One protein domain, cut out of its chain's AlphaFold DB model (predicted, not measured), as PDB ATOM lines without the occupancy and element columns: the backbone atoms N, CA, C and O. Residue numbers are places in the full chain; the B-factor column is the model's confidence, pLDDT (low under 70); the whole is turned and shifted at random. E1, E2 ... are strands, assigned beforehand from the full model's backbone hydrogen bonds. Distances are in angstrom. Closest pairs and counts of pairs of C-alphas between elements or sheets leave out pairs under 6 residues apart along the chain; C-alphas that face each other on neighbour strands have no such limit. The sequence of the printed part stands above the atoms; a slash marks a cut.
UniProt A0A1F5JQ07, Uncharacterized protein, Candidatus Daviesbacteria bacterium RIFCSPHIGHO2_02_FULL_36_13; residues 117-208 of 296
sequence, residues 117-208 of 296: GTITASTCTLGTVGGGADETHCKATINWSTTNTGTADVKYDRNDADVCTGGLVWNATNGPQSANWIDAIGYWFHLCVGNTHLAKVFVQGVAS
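AT A GLANCE: This is residues 117 to 208 of the 296 residues of an uncharacterized protein of Candidatus Daviesbacteria bacterium RIFCSPHIGHO2_02_FULL_36_13 (UniProt A0A1F5JQ07). Two antiparallel sheets, E5 E4 E7 E8 and E1 E3 E6, lie face to face as an elongated sandwich, with E1 and E8 close along one side. At one end E1 runs on into E2 and E8 into E9, and E2 and E9 make a short parallel pair. The printed part has 92 residues with nine named strands, E1 to E9 in chain order, and no named helix: all strand. It is compact, with a radius of gyration of the C-alphas of 12.9 A, and spans 40 by 24 by 16 A.

HOW THE PARTS SIT: The strongly twisted larger sheet runs E5, residues 167 to 171, E4, residues 153 to 157, E7, residues 187 to 193, and E8, residues 196 to 203. N 154 and O 170, 2.8 A, N 155 and O 190, 2.9 A, and N 189 and O 201, 2.8 A, are within hydrogen-bond range. E4 and E5 form a hairpin, as do E7 and E8. In the other sheet, E3, residues 138 to 147, pairs with E6, residues 177 to 182, at N 140 and O 179, 2.9 A, and with E1, residues 117 to 121, at N 120 and O 143, 2.8 A. The closest C-alphas of E1 and E8, Gly 117 and Leu 198, are 5.5 A apart. E2, residues 124 to 126, and E9, residues 205 to 207, pair at N 126 and O 206, 2.8 A.

IN THESE COORDINATES: E1 begins at C-alpha 117 (11.922, -10.148, -37.582). E3 is 29.9 A long, E7 19.4 A and E8 21.2 A; E8 bends by 53 degrees at residue 199. E9 ends at C-alpha 207 (-0.727, 17.486, -33.599).

THE WHOLE: The two farthest C-alphas, Asn 148 and Ser 208, are 40.6 A apart. The printed part has no cut. The link E2 to E3, 11 residues, is long. Mean pLDDT of the printed part is 80.9; residues 126 to 136, 161 to 162, 166 and 207 to 208 are under 70.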
ATOM      1  N   GLY A 117      12.469 -10.983 -38.644       88.38
ATOM      2  CA  GLY A 117      11.922 -10.148 -37.582       88.38
ATOM      3  C   GLY A 117      10.737  -9.297 -38.012       88.38
ATOM      4  O   GLY A 117      10.485  -9.106 -39.198       88.38
ATOM      5  N   THR A 118      10.010  -8.797 -37.019       86.44
ATOM      6  CA  THR A 118       8.857  -7.904 -37.172       86.44
ATOM      7  C   THR A 118       9.055  -6.662 -36.316       86.44
ATOM      8  O   THR A 118       9.668  -6.738 -35.251       86.44
ATOM      9  N   ILE A 119       8.533  -5.520 -36.765       85.62
ATOM     10  CA  ILE A 119       8.545  -4.265 -36.008       85.62
ATOM     11  C   ILE A 119       7.214  -3.531 -36.189       85.62
ATOM     12  O   ILE A 119       6.678  -3.464 -37.292       85.62
ATOM     13  N   THR A 120       6.667  -3.006 -35.096       79.38
ATOM     14  CA  THR A 120       5.434  -2.213 -35.055       79.38
ATOM     15  C   THR A 120       5.592  -1.047 -34.086       79.38
ATOM     16  O   THR A 120       6.468  -1.049 -33.218       79.38
ATOM     17  N   ALA A 121       4.745  -0.030 -34.223       81.50
ATOM     18  CA  ALA A 121       4.786   1.162 -33.391       81.50
ATOM     19  C   ALA A 121       3.386   1.579 -32.945       81.50
ATOM     20  O   ALA A 121       2.416   1.429 -33.690       81.50
ATOM     21  N   SER A 122       3.285   2.126 -31.734       78.62
ATOM     22  CA  SER A 122       2.076   2.812 -31.284       78.62
ATOM     23  C   SER A 122       1.938   4.173 -31.966       78.62
ATOM     24  O   SER A 122       2.920   4.785 -32.387       78.62
ATOM     25  N   THR A 123       0.713   4.688 -32.003       77.88
ATOM     26  CA  THR A 123       0.461   6.081 -32.374       77.88
ATOM     27  C   THR A 123       1.065   7.040 -31.344       77.88
ATOM     28  O   THR A 123       1.339   6.660 -30.200       77.88
ATOM     29  N   CYS A 124       1.313   8.276 -31.777       71.00
ATOM     30  CA  CYS A 124       2.040   9.286 -31.019       71.00
ATOM     31  C   CYS A 124       1.380  10.653 -31.227       71.00
ATOM     32  O   CYS A 124       1.329  11.146 -32.352       71.00
ATOM     33  N   THR A 125       0.863  11.260 -30.158       76.69
ATOM     34  CA  THR A 125       0.109  12.523 -30.222       76.69
ATOM     35  C   THR A 125       0.855  13.634 -29.484       76.69
ATOM     36  O   THR A 125       1.115  13.525 -28.282       76.69
ATOM     37  N   LEU A 126       1.200  14.704 -30.203       69.31
ATOM     38  CA  LEU A 126       1.933  15.869 -29.690       69.31
ATOM     39  C   LEU A 126       1.109  16.616 -28.637       69.31
ATOM     40  O   LEU A 126      -0.112  16.714 -28.764       69.31
ATOM     41  N   GLY A 127       1.763  17.144 -27.600       61.50
ATOM     42  CA  GLY A 127       1.101  17.915 -26.538       61.50
ATOM     43  C   GLY A 127       0.323  17.089 -25.502       61.50
ATOM     44  O   GLY A 127      -0.320  17.662 -24.626       61.50
ATOM     45  N   THR A 128       0.380  15.751 -25.552       56.78
ATOM     46  CA  THR A 128      -0.203  14.908 -24.491       56.78
ATOM     47  C   THR A 128       0.736  14.881 -23.282       56.78
ATOM     48  O   THR A 128       1.858  14.372 -23.368       56.78
ATOM     49  N   VAL A 129       0.282  15.415 -22.143       48.41
ATOM     50  CA  VAL A 129       1.050  15.429 -20.886       48.41
ATOM     51  C   VAL A 129       1.394  13.991 -20.472       48.41
ATOM     52  O   VAL A 129       0.501  13.172 -20.265       48.41
ATOM     53  N   GLY A 130       2.691  13.678 -20.382       51.09
ATOM     54  CA  GLY A 130       3.208  12.351 -20.006       51.09
ATOM     55  C   GLY A 130       3.870  11.539 -21.130       51.09
ATOM     56  O   GLY A 130       4.266  10.399 -20.882       51.09
ATOM     57  N   GLY A 131       4.007  12.095 -22.342       52.62
ATOM     58  CA  GLY A 131       4.614  11.390 -23.479       52.62
ATOM     59  C   GLY A 131       5.942  11.957 -24.008       52.62
ATOM     60  O   GLY A 131       6.914  11.221 -24.152       52.62
ATOM     61  N   GLY A 132       5.994  13.245 -24.339       52.28
ATOM     62  CA  GLY A 132       7.172  13.874 -24.948       52.28
ATOM     63  C   GLY A 132       8.160  14.462 -23.943       52.28
ATOM     64  O   GLY A 132       7.821  14.678 -22.781       52.28
ATOM     65  N   ALA A 133       9.378  14.760 -24.404       53.88
ATOM     66  CA  ALA A 133      10.319  15.620 -23.681       53.88
ATOM     67  C   ALA A 133       9.814  17.079 -23.538       53.88
ATOM     68  O   ALA A 133      10.262  17.790 -22.641       53.88
ATOM     69  N   ASP A 134       8.867  17.503 -24.383       62.34
ATOM     70  CA  ASP A 134       8.198  18.811 -24.394       62.34
ATOM     71  C   ASP A 134       6.854  18.730 -25.174       62.34
ATOM     72  O   ASP A 134       6.449  17.651 -25.609       62.34
ATOM     73  N   GLU A 135       6.152  19.858 -25.360       62.09
ATOM     74  CA  GLU A 135       4.880  19.943 -26.111       62.09
ATOM     75  C   GLU A 135       5.026  19.667 -27.623       62.09
ATOM     76  O   GLU A 135       4.037  19.382 -28.303       62.09
ATOM     77  N   THR A 136       6.253  19.730 -28.149       68.75
ATOM     78  CA  THR A 136       6.583  19.534 -29.570       68.75
ATOM     79  C   THR A 136       6.976  18.098 -29.912       68.75
ATOM     80  O   THR A 136       7.095  17.763 -31.092       68.75
ATOM     81  N   HIS A 137       7.100  17.238 -28.897       78.44
ATOM     82  CA  HIS A 137       7.417  15.823 -29.030       78.44
ATOM     83  C   HIS A 137       6.348  14.934 -28.375       78.44
ATOM     84  O   HIS A 137       5.560  15.363 -27.532       78.44
ATOM     85  N   CYS A 138       6.308  13.657 -28.747       80.06
ATOM     86  CA  CYS A 138       5.422  12.665 -28.140       80.06
ATOM     87  C   CYS A 138       6.134  11.326 -27.899       80.06
ATOM     88  O   CYS A 138       7.250  11.090 -28.374       80.06
ATOM     89  N   LYS A 139       5.470  10.439 -27.139       83.81
ATOM     90  CA  LYS A 139       5.926   9.066 -26.886       83.81
ATOM     91  C   LYS A 139       5.326   8.096 -27.883       83.81
ATOM     92  O   LYS A 139       4.108   7.946 -27.923       83.81
ATOM     93  N   ALA A 140       6.179   7.353 -28.571       84.19
ATOM     94  CA  ALA A 140       5.793   6.147 -29.283       84.19
ATOM     95  C   ALA A 140       6.435   4.927 -28.626       84.19
ATOM     96  O   ALA A 140       7.605   4.953 -28.242       84.19
ATOM     97  N   THR A 141       5.669   3.848 -28.496       86.94
ATOM     98  CA  THR A 141       6.179   2.540 -28.085       86.94
ATOM     99  C   THR A 141       6.445   1.712 -29.327       86.94
ATOM    100  O   THR A 141       5.533   1.464 -30.112       86.94
ATOM    101  N   ILE A 142       7.690   1.281 -29.490       88.69
ATOM    102  CA  ILE A 142       8.148   0.445 -30.592       88.69
ATOM    103  C   ILE A 142       8.256  -0.986 -30.075       88.69
ATOM    104  O   ILE A 142       8.940  -1.247 -29.085       88.69
ATOM    105  N   ASN A 143       7.561  -1.908 -30.732       88.12
ATOM    106  CA  ASN A 143       7.583  -3.334 -30.434       88.12
ATOM    107  C   ASN A 143       8.285  -4.060 -31.575       88.12
ATOM    108  O   ASN A 143       7.969  -3.828 -32.738       88.12
ATOM    109  N   TRP A 144       9.205  -4.964 -31.258       91.94
ATOM    110  CA  TRP A 144       9.837  -5.809 -32.264       91.94
ATOM    111  C   TRP A 144      10.184  -7.175 -31.703       91.94
ATOM    112  O   TRP A 144      10.287  -7.365 -30.489       91.94
ATOM    113  N   SER A 145      10.385  -8.120 -32.610       89.62
ATOM    114  CA  SER A 145      10.889  -9.449 -32.293       89.62
ATOM    115  C   SER A 145      11.732  -9.971 -33.445       89.62
ATOM    116  O   SER A 145      11.414  -9.709 -34.607       89.62
ATOM    117  N   THR A 146      12.793 -10.708 -33.132       89.88
ATOM    118  CA  THR A 146      13.604 -11.423 -34.118       89.88
ATOM    119  C   THR A 146      13.659 -12.916 -33.815       89.88
ATOM    120  O   THR A 146      13.486 -13.353 -32.676       89.88
ATOM    121  N   THR A 147      13.898 -13.718 -34.848       89.81
ATOM    122  CA  THR A 147      14.157 -15.156 -34.728       89.81
ATOM    123  C   THR A 147      15.451 -15.514 -35.451       89.81
ATOM    124  O   THR A 147      15.878 -14.805 -36.363       89.81
ATOM    125  N   ASN A 148      16.089 -16.607 -35.026       86.44
ATOM    126  CA  ASN A 148      17.360 -17.098 -35.575       86.44
ATOM    127  C   ASN A 148      18.525 -16.089 -35.502       86.44
ATOM    128  O   ASN A 148      19.432 -16.120 -36.329       86.44
ATOM    129  N   THR A 149      18.526 -15.198 -34.504       84.75
ATOM    130  CA  THR A 149      19.644 -14.284 -34.226       84.75
ATOM    131  C   THR A 149      19.808 -14.037 -32.725       84.75
ATOM    132  O   THR A 149      18.826 -14.009 -31.985       84.75
ATOM    133  N   GLY A 150      21.054 -13.857 -32.278       85.81
ATOM    134  CA  GLY A 150      21.391 -13.430 -30.914       85.81
ATOM    135  C   GLY A 150      21.606 -11.920 -30.780       85.81
ATOM    136  O   GLY A 150      21.752 -11.422 -29.667       85.81
ATOM    137  N   THR A 151      21.627 -11.191 -31.897       88.12
ATOM    138  CA  THR A 151      21.845  -9.742 -31.940       88.12
ATOM    139  C   THR A 151      20.846  -9.089 -32.889       88.12
ATOM    140  O   THR A 151      20.508  -9.647 -33.935       88.12
ATOM    141  N   ALA A 152      20.348  -7.913 -32.523       90.94
ATOM    142  CA  ALA A 152      19.581  -7.065 -33.424       90.94
ATOM    143  C   ALA A 152      19.697  -5.603 -32.993       90.94
ATOM    144  O   ALA A 152      19.831  -5.304 -31.804       90.94
ATOM    145  N   ASP A 153      19.607  -4.724 -33.978       92.94
ATOM    146  CA  ASP A 153      19.629  -3.281 -33.823       92.94
ATOM    147  C   ASP A 153      18.314  -2.701 -34.323       92.94
ATOM    148  O   ASP A 153      17.861  -3.017 -35.424       92.94
ATOM    149  N   VAL A 154      17.727  -1.806 -33.539       92.19
ATOM    150  CA  VAL A 154      16.702  -0.888 -34.017       92.19
ATOM    151  C   VAL A 154      17.370   0.451 -34.263       92.19
ATOM    152  O   VAL A 154      17.890   1.094 -33.344       92.19
ATOM    153  N   LYS A 155      17.373   0.852 -35.527       91.50
ATOM    154  CA  LYS A 155      17.949   2.102 -36.011       91.50
ATOM    155  C   LYS A 155      16.853   3.047 -36.451       91.50
ATOM    156  O   LYS A 155      15.739   2.603 -36.713       91.50
ATOM    157  N   TYR A 156      17.166   4.330 -36.531       89.75
ATOM    158  CA  TYR A 156      16.227   5.330 -37.004       89.75
ATOM    159  C   TYR A 156      16.870   6.331 -37.952       89.75
ATOM    160  O   TYR A 156      18.060   6.643 -37.845       89.75
ATOM    161  N   ASP A 157      16.048   6.864 -38.842       87.56
ATOM    162  CA  ASP A 157      16.374   7.999 -39.691       87.56
ATOM    163  C   ASP A 157      15.087   8.729 -40.120       87.56
ATOM    164  O   ASP A 157      13.975   8.327 -39.776       87.56
ATOM    165  N   ARG A 158      15.230   9.860 -40.816       85.56
ATOM    166  CA  ARG A 158      14.089  10.672 -41.281       85.56
ATOM    167  C   ARG A 158      13.773  10.501 -42.761       85.56
ATOM    168  O   ARG A 158      12.676  10.842 -43.187       85.56
ATOM    169  N   ASN A 159      14.734  10.030 -43.540       82.44
ATOM    170  CA  ASN A 159      14.695  10.101 -44.996       82.44
ATOM    171  C   ASN A 159      14.410   8.738 -45.639       82.44
ATOM    172  O   ASN A 159      14.450   8.646 -46.863       82.44
ATOM    173  N   ASP A 160      14.162   7.702 -44.829       81.88
ATOM    174  CA  ASP A 160      14.168   6.291 -45.234       81.88
ATOM    175  C   ASP A 160      15.467   5.923 -45.974       81.88
ATOM    176  O   ASP A 160      15.494   5.087 -46.880       81.88
ATOM    177  N   ALA A 161      16.549   6.628 -45.638       67.31
ATOM    178  CA  ALA A 161      17.810   6.567 -46.347       67.31
ATOM    179  C   ALA A 161      18.838   5.874 -45.461       67.31
ATOM    180  O   ALA A 161      19.044   6.264 -44.312       67.31
ATOM    181  N   ASP A 162      19.535   4.903 -46.054       61.34
ATOM    182  CA  ASP A 162      20.637   4.169 -45.431       61.34
ATOM    183  C   ASP A 162      20.191   3.112 -44.398       61.34
ATOM    184  O   ASP A 162      20.353   3.188 -43.174       61.34
ATOM    185  N   VAL A 163      19.613   2.051 -44.963       70.56
ATOM    186  CA  VAL A 163      19.088   0.895 -44.246       70.56
ATOM    187  C   VAL A 163      20.199   0.225 -43.425       70.56
ATOM    188  O   VAL A 163      21.207  -0.226 -43.962       70.56
ATOM    189  N   CYS A 164      20.009   0.142 -42.109       78.00
ATOM    190  CA  CYS A 164      20.948  -0.459 -41.152       78.00
ATOM    191  C   CYS A 164      22.279   0.279 -40.917       78.00
ATOM    192  O   CYS A 164      23.074  -0.152 -40.078       78.00
ATOM    193  N   THR A 165      22.497   1.446 -41.520       73.56
ATOM    194  CA  THR A 165      23.643   2.334 -41.231       73.56
ATOM    195  C   THR A 165      23.238   3.604 -40.480       73.56
ATOM    196  O   THR A 165      24.107   4.251 -39.898       73.56
ATOM    197  N   GLY A 166      21.935   3.890 -40.385       68.75
ATOM    198  CA  GLY A 166      21.373   4.982 -39.588       68.75
ATOM    199  C   GLY A 166      21.683   4.934 -38.083       68.75
ATOM    200  O   GLY A 166      22.311   3.996 -37.562       68.75
ATOM    201  N   GLY A 167      21.217   5.973 -37.383       78.00
ATOM    202  CA  GLY A 167      21.447   6.172 -35.953       78.00
ATOM    203  C   GLY A 167      20.922   4.994 -35.138       78.00
ATOM    204  O   GLY A 167      19.806   4.532 -35.355       78.00
ATOM    205  N   LEU A 168      21.731   4.475 -34.214       83.38
ATOM    206  CA  LEU A 168      21.327   3.376 -33.340       83.38
ATOM    207  C   LEU A 168      20.416   3.906 -32.225       83.38
ATOM    208  O   LEU A 168      20.809   4.828 -31.513       83.38
ATOM    209  N   VAL A 169      19.237   3.302 -32.053       83.06
ATOM    210  CA  VAL A 169      18.340   3.600 -30.921       83.06
ATOM    211  C   VAL A 169      18.444   2.525 -29.851       83.06
ATOM    212  O   VAL A 169      18.663   2.834 -28.682       83.06
ATOM    213  N   TRP A 170      18.309   1.258 -30.250       90.62
ATOM    214  CA  TRP A 170      18.315   0.124 -29.329       90.62
ATOM    215  C   TRP A 170      19.108  -1.042 -29.905       90.62
ATOM    216  O   TRP A 170      18.983  -1.362 -31.081       90.62
ATOM    217  N   ASN A 171      19.880  -1.705 -29.048       91.56
ATOM    218  CA  ASN A 171      20.572  -2.955 -29.347       91.56
ATOM    219  C   ASN A 171      19.925  -4.061 -28.500       91.56
ATOM    220  O   ASN A 171      20.286  -4.261 -27.343       91.56
ATOM    221  N   ALA A 172      18.886  -4.695 -29.040       89.56
ATOM    222  CA  ALA A 172      18.188  -5.812 -28.408       89.56
ATOM    223  C   ALA A 172      17.419  -6.620 -29.461       89.56
ATOM    224  O   ALA A 172      16.901  -6.071 -30.431       89.56
ATOM    225  N   THR A 173      17.300  -7.931 -29.254       86.88
ATOM    226  CA  THR A 173      16.585  -8.849 -30.161       86.88
ATOM    227  C   THR A 173      15.062  -8.718 -30.088       86.88
ATOM    228  O   THR A 173      14.352  -9.149 -30.996       86.88
ATOM    229  N   ASN A 174      14.540  -8.089 -29.038       87.31
ATOM    230  CA  ASN A 174      13.116  -7.887 -28.817       87.31
ATOM    231  C   ASN A 174      12.824  -6.612 -28.006       87.31
ATOM    232  O   ASN A 174      13.629  -6.168 -27.186       87.31
ATOM    233  N   GLY A 175      11.654  -6.028 -28.272       85.50
ATOM    234  CA  GLY A 175      11.060  -4.903 -27.539       85.50
ATOM    235  C   GLY A 175       9.896  -5.358 -26.644       85.50
ATOM    236  O   GLY A 175       9.631  -6.558 -26.561       85.50
ATOM    237  N   PRO A 176       9.161  -4.438 -25.985       88.25
ATOM    238  CA  PRO A 176       9.024  -3.015 -26.314       88.25
ATOM    239  C   PRO A 176      10.115  -2.083 -25.783       88.25
ATOM    240  O   PRO A 176      10.681  -2.306 -24.715       88.25
ATOM    241  N   GLN A 177      10.298  -0.957 -26.475       88.31
ATOM    242  CA  GLN A 177      10.964   0.247 -25.966       88.31
ATOM    243  C   GLN A 177      10.173   1.501 -26.355       88.31
ATOM    244  O   GLN A 177       9.295   1.452 -27.215       88.31
ATOM    245  N   SER A 178      10.454   2.637 -25.716       87.75
ATOM    246  CA  SER A 178       9.757   3.894 -26.005       87.75
ATOM    247  C   SER A 178      10.705   4.987 -26.484       87.75
ATOM    248  O   SER A 178      11.719   5.245 -25.842       87.75
ATOM    249  N   ALA A 179      10.323   5.675 -27.559       86.38
ATOM    250  CA  ALA A 179      10.936   6.921 -28.011       86.38
ATOM    251  C   ALA A 179      10.027   8.093 -27.619       86.38
ATOM    252  O   ALA A 179       8.876   8.140 -28.039       86.38
ATOM    253  N   ASN A 180      10.529   9.020 -26.802       86.50
ATOM    254  CA  ASN A 180       9.808  10.201 -26.295       86.50
ATOM    255  C   ASN A 180      10.170  11.509 -27.026       86.50
ATOM    256  O   ASN A 180       9.913  12.603 -26.528       86.50
ATOM    257  N   TRP A 181      10.799  11.384 -28.191       86.25
ATOM    258  CA  TRP A 181      11.361  12.473 -28.995       86.25
ATOM    259  C   TRP A 181      10.780  12.491 -30.417       86.25
ATOM    260  O   TRP A 181      11.354  13.082 -31.328       86.25
ATOM    261  N   ILE A 182       9.641  11.825 -30.632       85.62
ATOM    262  CA  ILE A 182       8.978  11.816 -31.936       85.62
ATOM    263  C   ILE A 182       8.329  13.178 -32.161       85.62
ATOM    264  O   ILE A 182       7.487  13.590 -31.366       85.62
ATOM    265  N   ASP A 183       8.708  13.856 -33.240       84.81
ATOM    266  CA  ASP A 183       8.189  15.167 -33.622       84.81
ATOM    267  C   ASP A 183       7.154  15.057 -34.754       84.81
ATOM    268  O   ASP A 183       6.830  13.971 -35.248       84.81
ATOM    269  N   ALA A 184       6.637  16.209 -35.179       77.81
ATOM    270  CA  ALA A 184       5.687  16.318 -36.281       77.81
ATOM    271  C   ALA A 184       6.247  15.890 -37.649       77.81
ATOM    272  O   ALA A 184       5.468  15.716 -38.581       77.81
ATOM    273  N   ILE A 185       7.567  15.753 -37.800       79.75
ATOM    274  CA  ILE A 185       8.207  15.342 -39.058       79.75
ATOM    275  C   ILE A 185       8.205  13.815 -39.146       79.75
ATOM    276  O   ILE A 185       7.871  13.256 -40.190       79.75
ATOM    277  N   GLY A 186       8.485  13.150 -38.026       83.50
ATOM    278  CA  GLY A 186       8.470  11.700 -37.916       83.50
ATOM    279  C   GLY A 186       9.784  11.035 -38.312       83.50
ATOM    280  O   GLY A 186      10.728  11.661 -38.797       83.50
ATOM    281  N   TYR A 187       9.841   9.736 -38.042       87.19
ATOM    282  CA  TYR A 187      11.033   8.911 -38.156       87.19
ATOM    283  C   TYR A 187      10.677   7.512 -38.641       87.19
ATOM    284  O   TYR A 187       9.663   6.930 -38.243       87.19
ATOM    285  N   TRP A 188      11.549   6.957 -39.466       88.38
ATOM    286  CA  TRP A 188      11.575   5.543 -39.790       88.38
ATOM    287  C   TRP A 188      12.371   4.798 -38.731       88.38
ATOM    288  O   TRP A 188      13.430   5.254 -38.316       88.38
ATOM    289  N   PHE A 189      11.854   3.656 -38.291       90.56
ATOM    290  CA  PHE A 189      12.551   2.701 -37.441       90.56
ATOM    291  C   PHE A 189      12.828   1.442 -38.247       90.56
ATOM    292  O   PHE A 189      11.900   0.827 -38.769       90.56
ATOM    293  N   HIS A 190      14.090   1.041 -38.308       90.25
ATOM    294  CA  HIS A 190      14.587  -0.106 -39.055       90.25
ATOM    295  C   HIS A 190      15.063  -1.183 -38.091       90.25
ATOM    296  O   HIS A 190      15.913  -0.921 -37.243       90.25
ATOM    297  N   LEU A 191      14.543  -2.396 -38.238       92.50
ATOM    298  CA  LEU A 191      15.019  -3.577 -37.533       92.50
ATOM    299  C   LEU A 191      16.102  -4.259 -38.366       92.50
ATOM    300  O   LEU A 191      15.855  -4.672 -39.502       92.50
ATOM    301  N   CYS A 192      17.287  -4.392 -37.790       91.81
ATOM    302  CA  CYS A 192      18.494  -4.818 -38.479       91.81
ATOM    303  C   CYS A 192      19.232  -5.916 -37.715       91.81
ATOM    304  O   CYS A 192      19.224  -5.956 -36.487       91.81
ATOM    305  N   VAL A 193      19.913  -6.790 -38.451       90.44
ATOM    306  CA  VAL A 193      20.868  -7.766 -37.915       90.44
ATOM    307  C   VAL A 193      22.169  -7.596 -38.683       90.44
ATOM    308  O   VAL A 193      22.256  -7.948 -39.861       90.44
ATOM    309  N   GLY A 194      23.171  -6.993 -38.040       86.75
ATOM    310  CA  GLY A 194      24.361  -6.517 -38.742       86.75
ATOM    311  C   GLY A 194      23.968  -5.535 -39.850       86.75
ATOM    312  O   GLY A 194      23.337  -4.516 -39.583       86.75
ATOM    313  N   ASN A 195      24.280  -5.884 -41.099       84.44
ATOM    314  CA  ASN A 195      23.944  -5.071 -42.275       84.44
ATOM    315  C   ASN A 195      22.655  -5.532 -42.978       84.44
ATOM    316  O   ASN A 195      22.301  -5.003 -44.029       84.44
ATOM    317  N   THR A 196      21.971  -6.548 -42.447       86.56
ATOM    318  CA  THR A 196      20.743  -7.083 -43.039       86.56
ATOM    319  C   THR A 196      19.525  -6.388 -42.452       86.56
ATOM    320  O   THR A 196      19.317  -6.396 -41.242       86.56
ATOM    321  N   HIS A 197      18.690  -5.838 -43.327       89.50
ATOM    322  CA  HIS A 197      17.410  -5.248 -42.963       89.50
ATOM    323  C   HIS A 197      16.313  -6.303 -42.882       89.50
ATOM    324  O   HIS A 197      16.122  -7.063 -43.831       89.50
ATOM    325  N   LEU A 198      15.587  -6.330 -41.768       86.88
ATOM    326  CA  LEU A 198      14.508  -7.286 -41.533       86.88
ATOM    327  C   LEU A 198      13.126  -6.668 -41.756       86.88
ATOM    328  O   LEU A 198      12.299  -7.261 -42.442       86.88
ATOM    329  N   ALA A 199      12.862  -5.497 -41.173       86.81
ATOM    330  CA  ALA A 199      11.564  -4.826 -41.242       86.81
ATOM    331  C   ALA A 199      11.694  -3.338 -40.887       86.81
ATOM    332  O   ALA A 199      12.661  -2.948 -40.234       86.81
ATOM    333  N   LYS A 200      10.699  -2.518 -41.252       88.38
ATOM    334  CA  LYS A 200      10.640  -1.101 -40.865       88.38
ATOM    335  C   LYS A 200       9.240  -0.633 -40.478       88.38
ATOM    336  O   LYS A 200       8.253  -1.225 -40.907       88.38
ATOM    337  N   VAL A 201       9.166   0.453 -39.712       86.12
ATOM    338  CA  VAL A 201       7.919   1.151 -39.362       86.12
ATOM    339  C   VAL A 201       8.145   2.663 -39.333       86.12
ATOM    340  O   VAL A 201       9.172   3.118 -38.843       86.12
ATOM    341  N   PHE A 202       7.195   3.444 -39.845       85.56
ATOM    342  CA  PHE A 202       7.228   4.906 -39.770       85.56
ATOM    343  C   PHE A 202       6.357   5.411 -38.621       85.56
ATOM    344  O   PHE A 202       5.231   4.943 -38.434       85.56
ATOM    345  N   VAL A 203       6.863   6.388 -37.872       83.69
ATOM    346  CA  VAL A 203       6.166   6.994 -36.737       83.69
ATOM    347  C   VAL A 203       6.278   8.505 -36.818       83.69
ATOM    348  O   VAL A 203       7.374   9.045 -36.901       83.69
ATOM    349  N   GLN A 204       5.145   9.191 -36.725       84.12
ATOM    350  CA  GLN A 204       5.066  10.646 -36.771       84.12
ATOM    351  C   GLN A 204       4.194  11.147 -35.627       84.12
ATOM    352  O   GLN A 204       3.168  10.540 -35.307       84.12
ATOM    353  N   GLY A 205       4.602  12.257 -35.020       79.06
ATOM    354  CA  GLY A 205       3.799  12.962 -34.039       79.06
ATOM    355  C   GLY A 205       2.639  13.664 -34.726       79.06
ATOM    356  O   GLY A 205       2.836  14.538 -35.566       79.06
ATOM    357  N   VAL A 206       1.412  13.298 -34.367       74.56
ATOM    358  CA  VAL A 206       0.226  14.009 -34.852       74.56
ATOM    359  C   VAL A 206      -0.111  15.140 -33.889       74.56
ATOM    360  O   VAL A 206      -0.172  14.925 -32.677       74.56
ATOM    361  N   ALA A 207      -0.299  16.354 -34.411       65.12
ATOM    362  CA  ALA A 207      -0.727  17.486 -33.599       65.12
ATOM    363  C   ALA A 207      -2.045  17.138 -32.896       65.12
ATOM    364  O   ALA A 207      -2.982  16.661 -33.542       65.12
ATOM    365  N   SER A 208      -2.125  17.395 -31.587       57.88
ATOM    366  CA  SER A 208      -3.410  17.468 -30.892       57.88
ATOM    367  C   SER A 208      -4.179  18.637 -31.493       57.88
ATOM    368  O   SER A 208      -4.035  19.776 -31.057       57.88
TER     369      SER A 208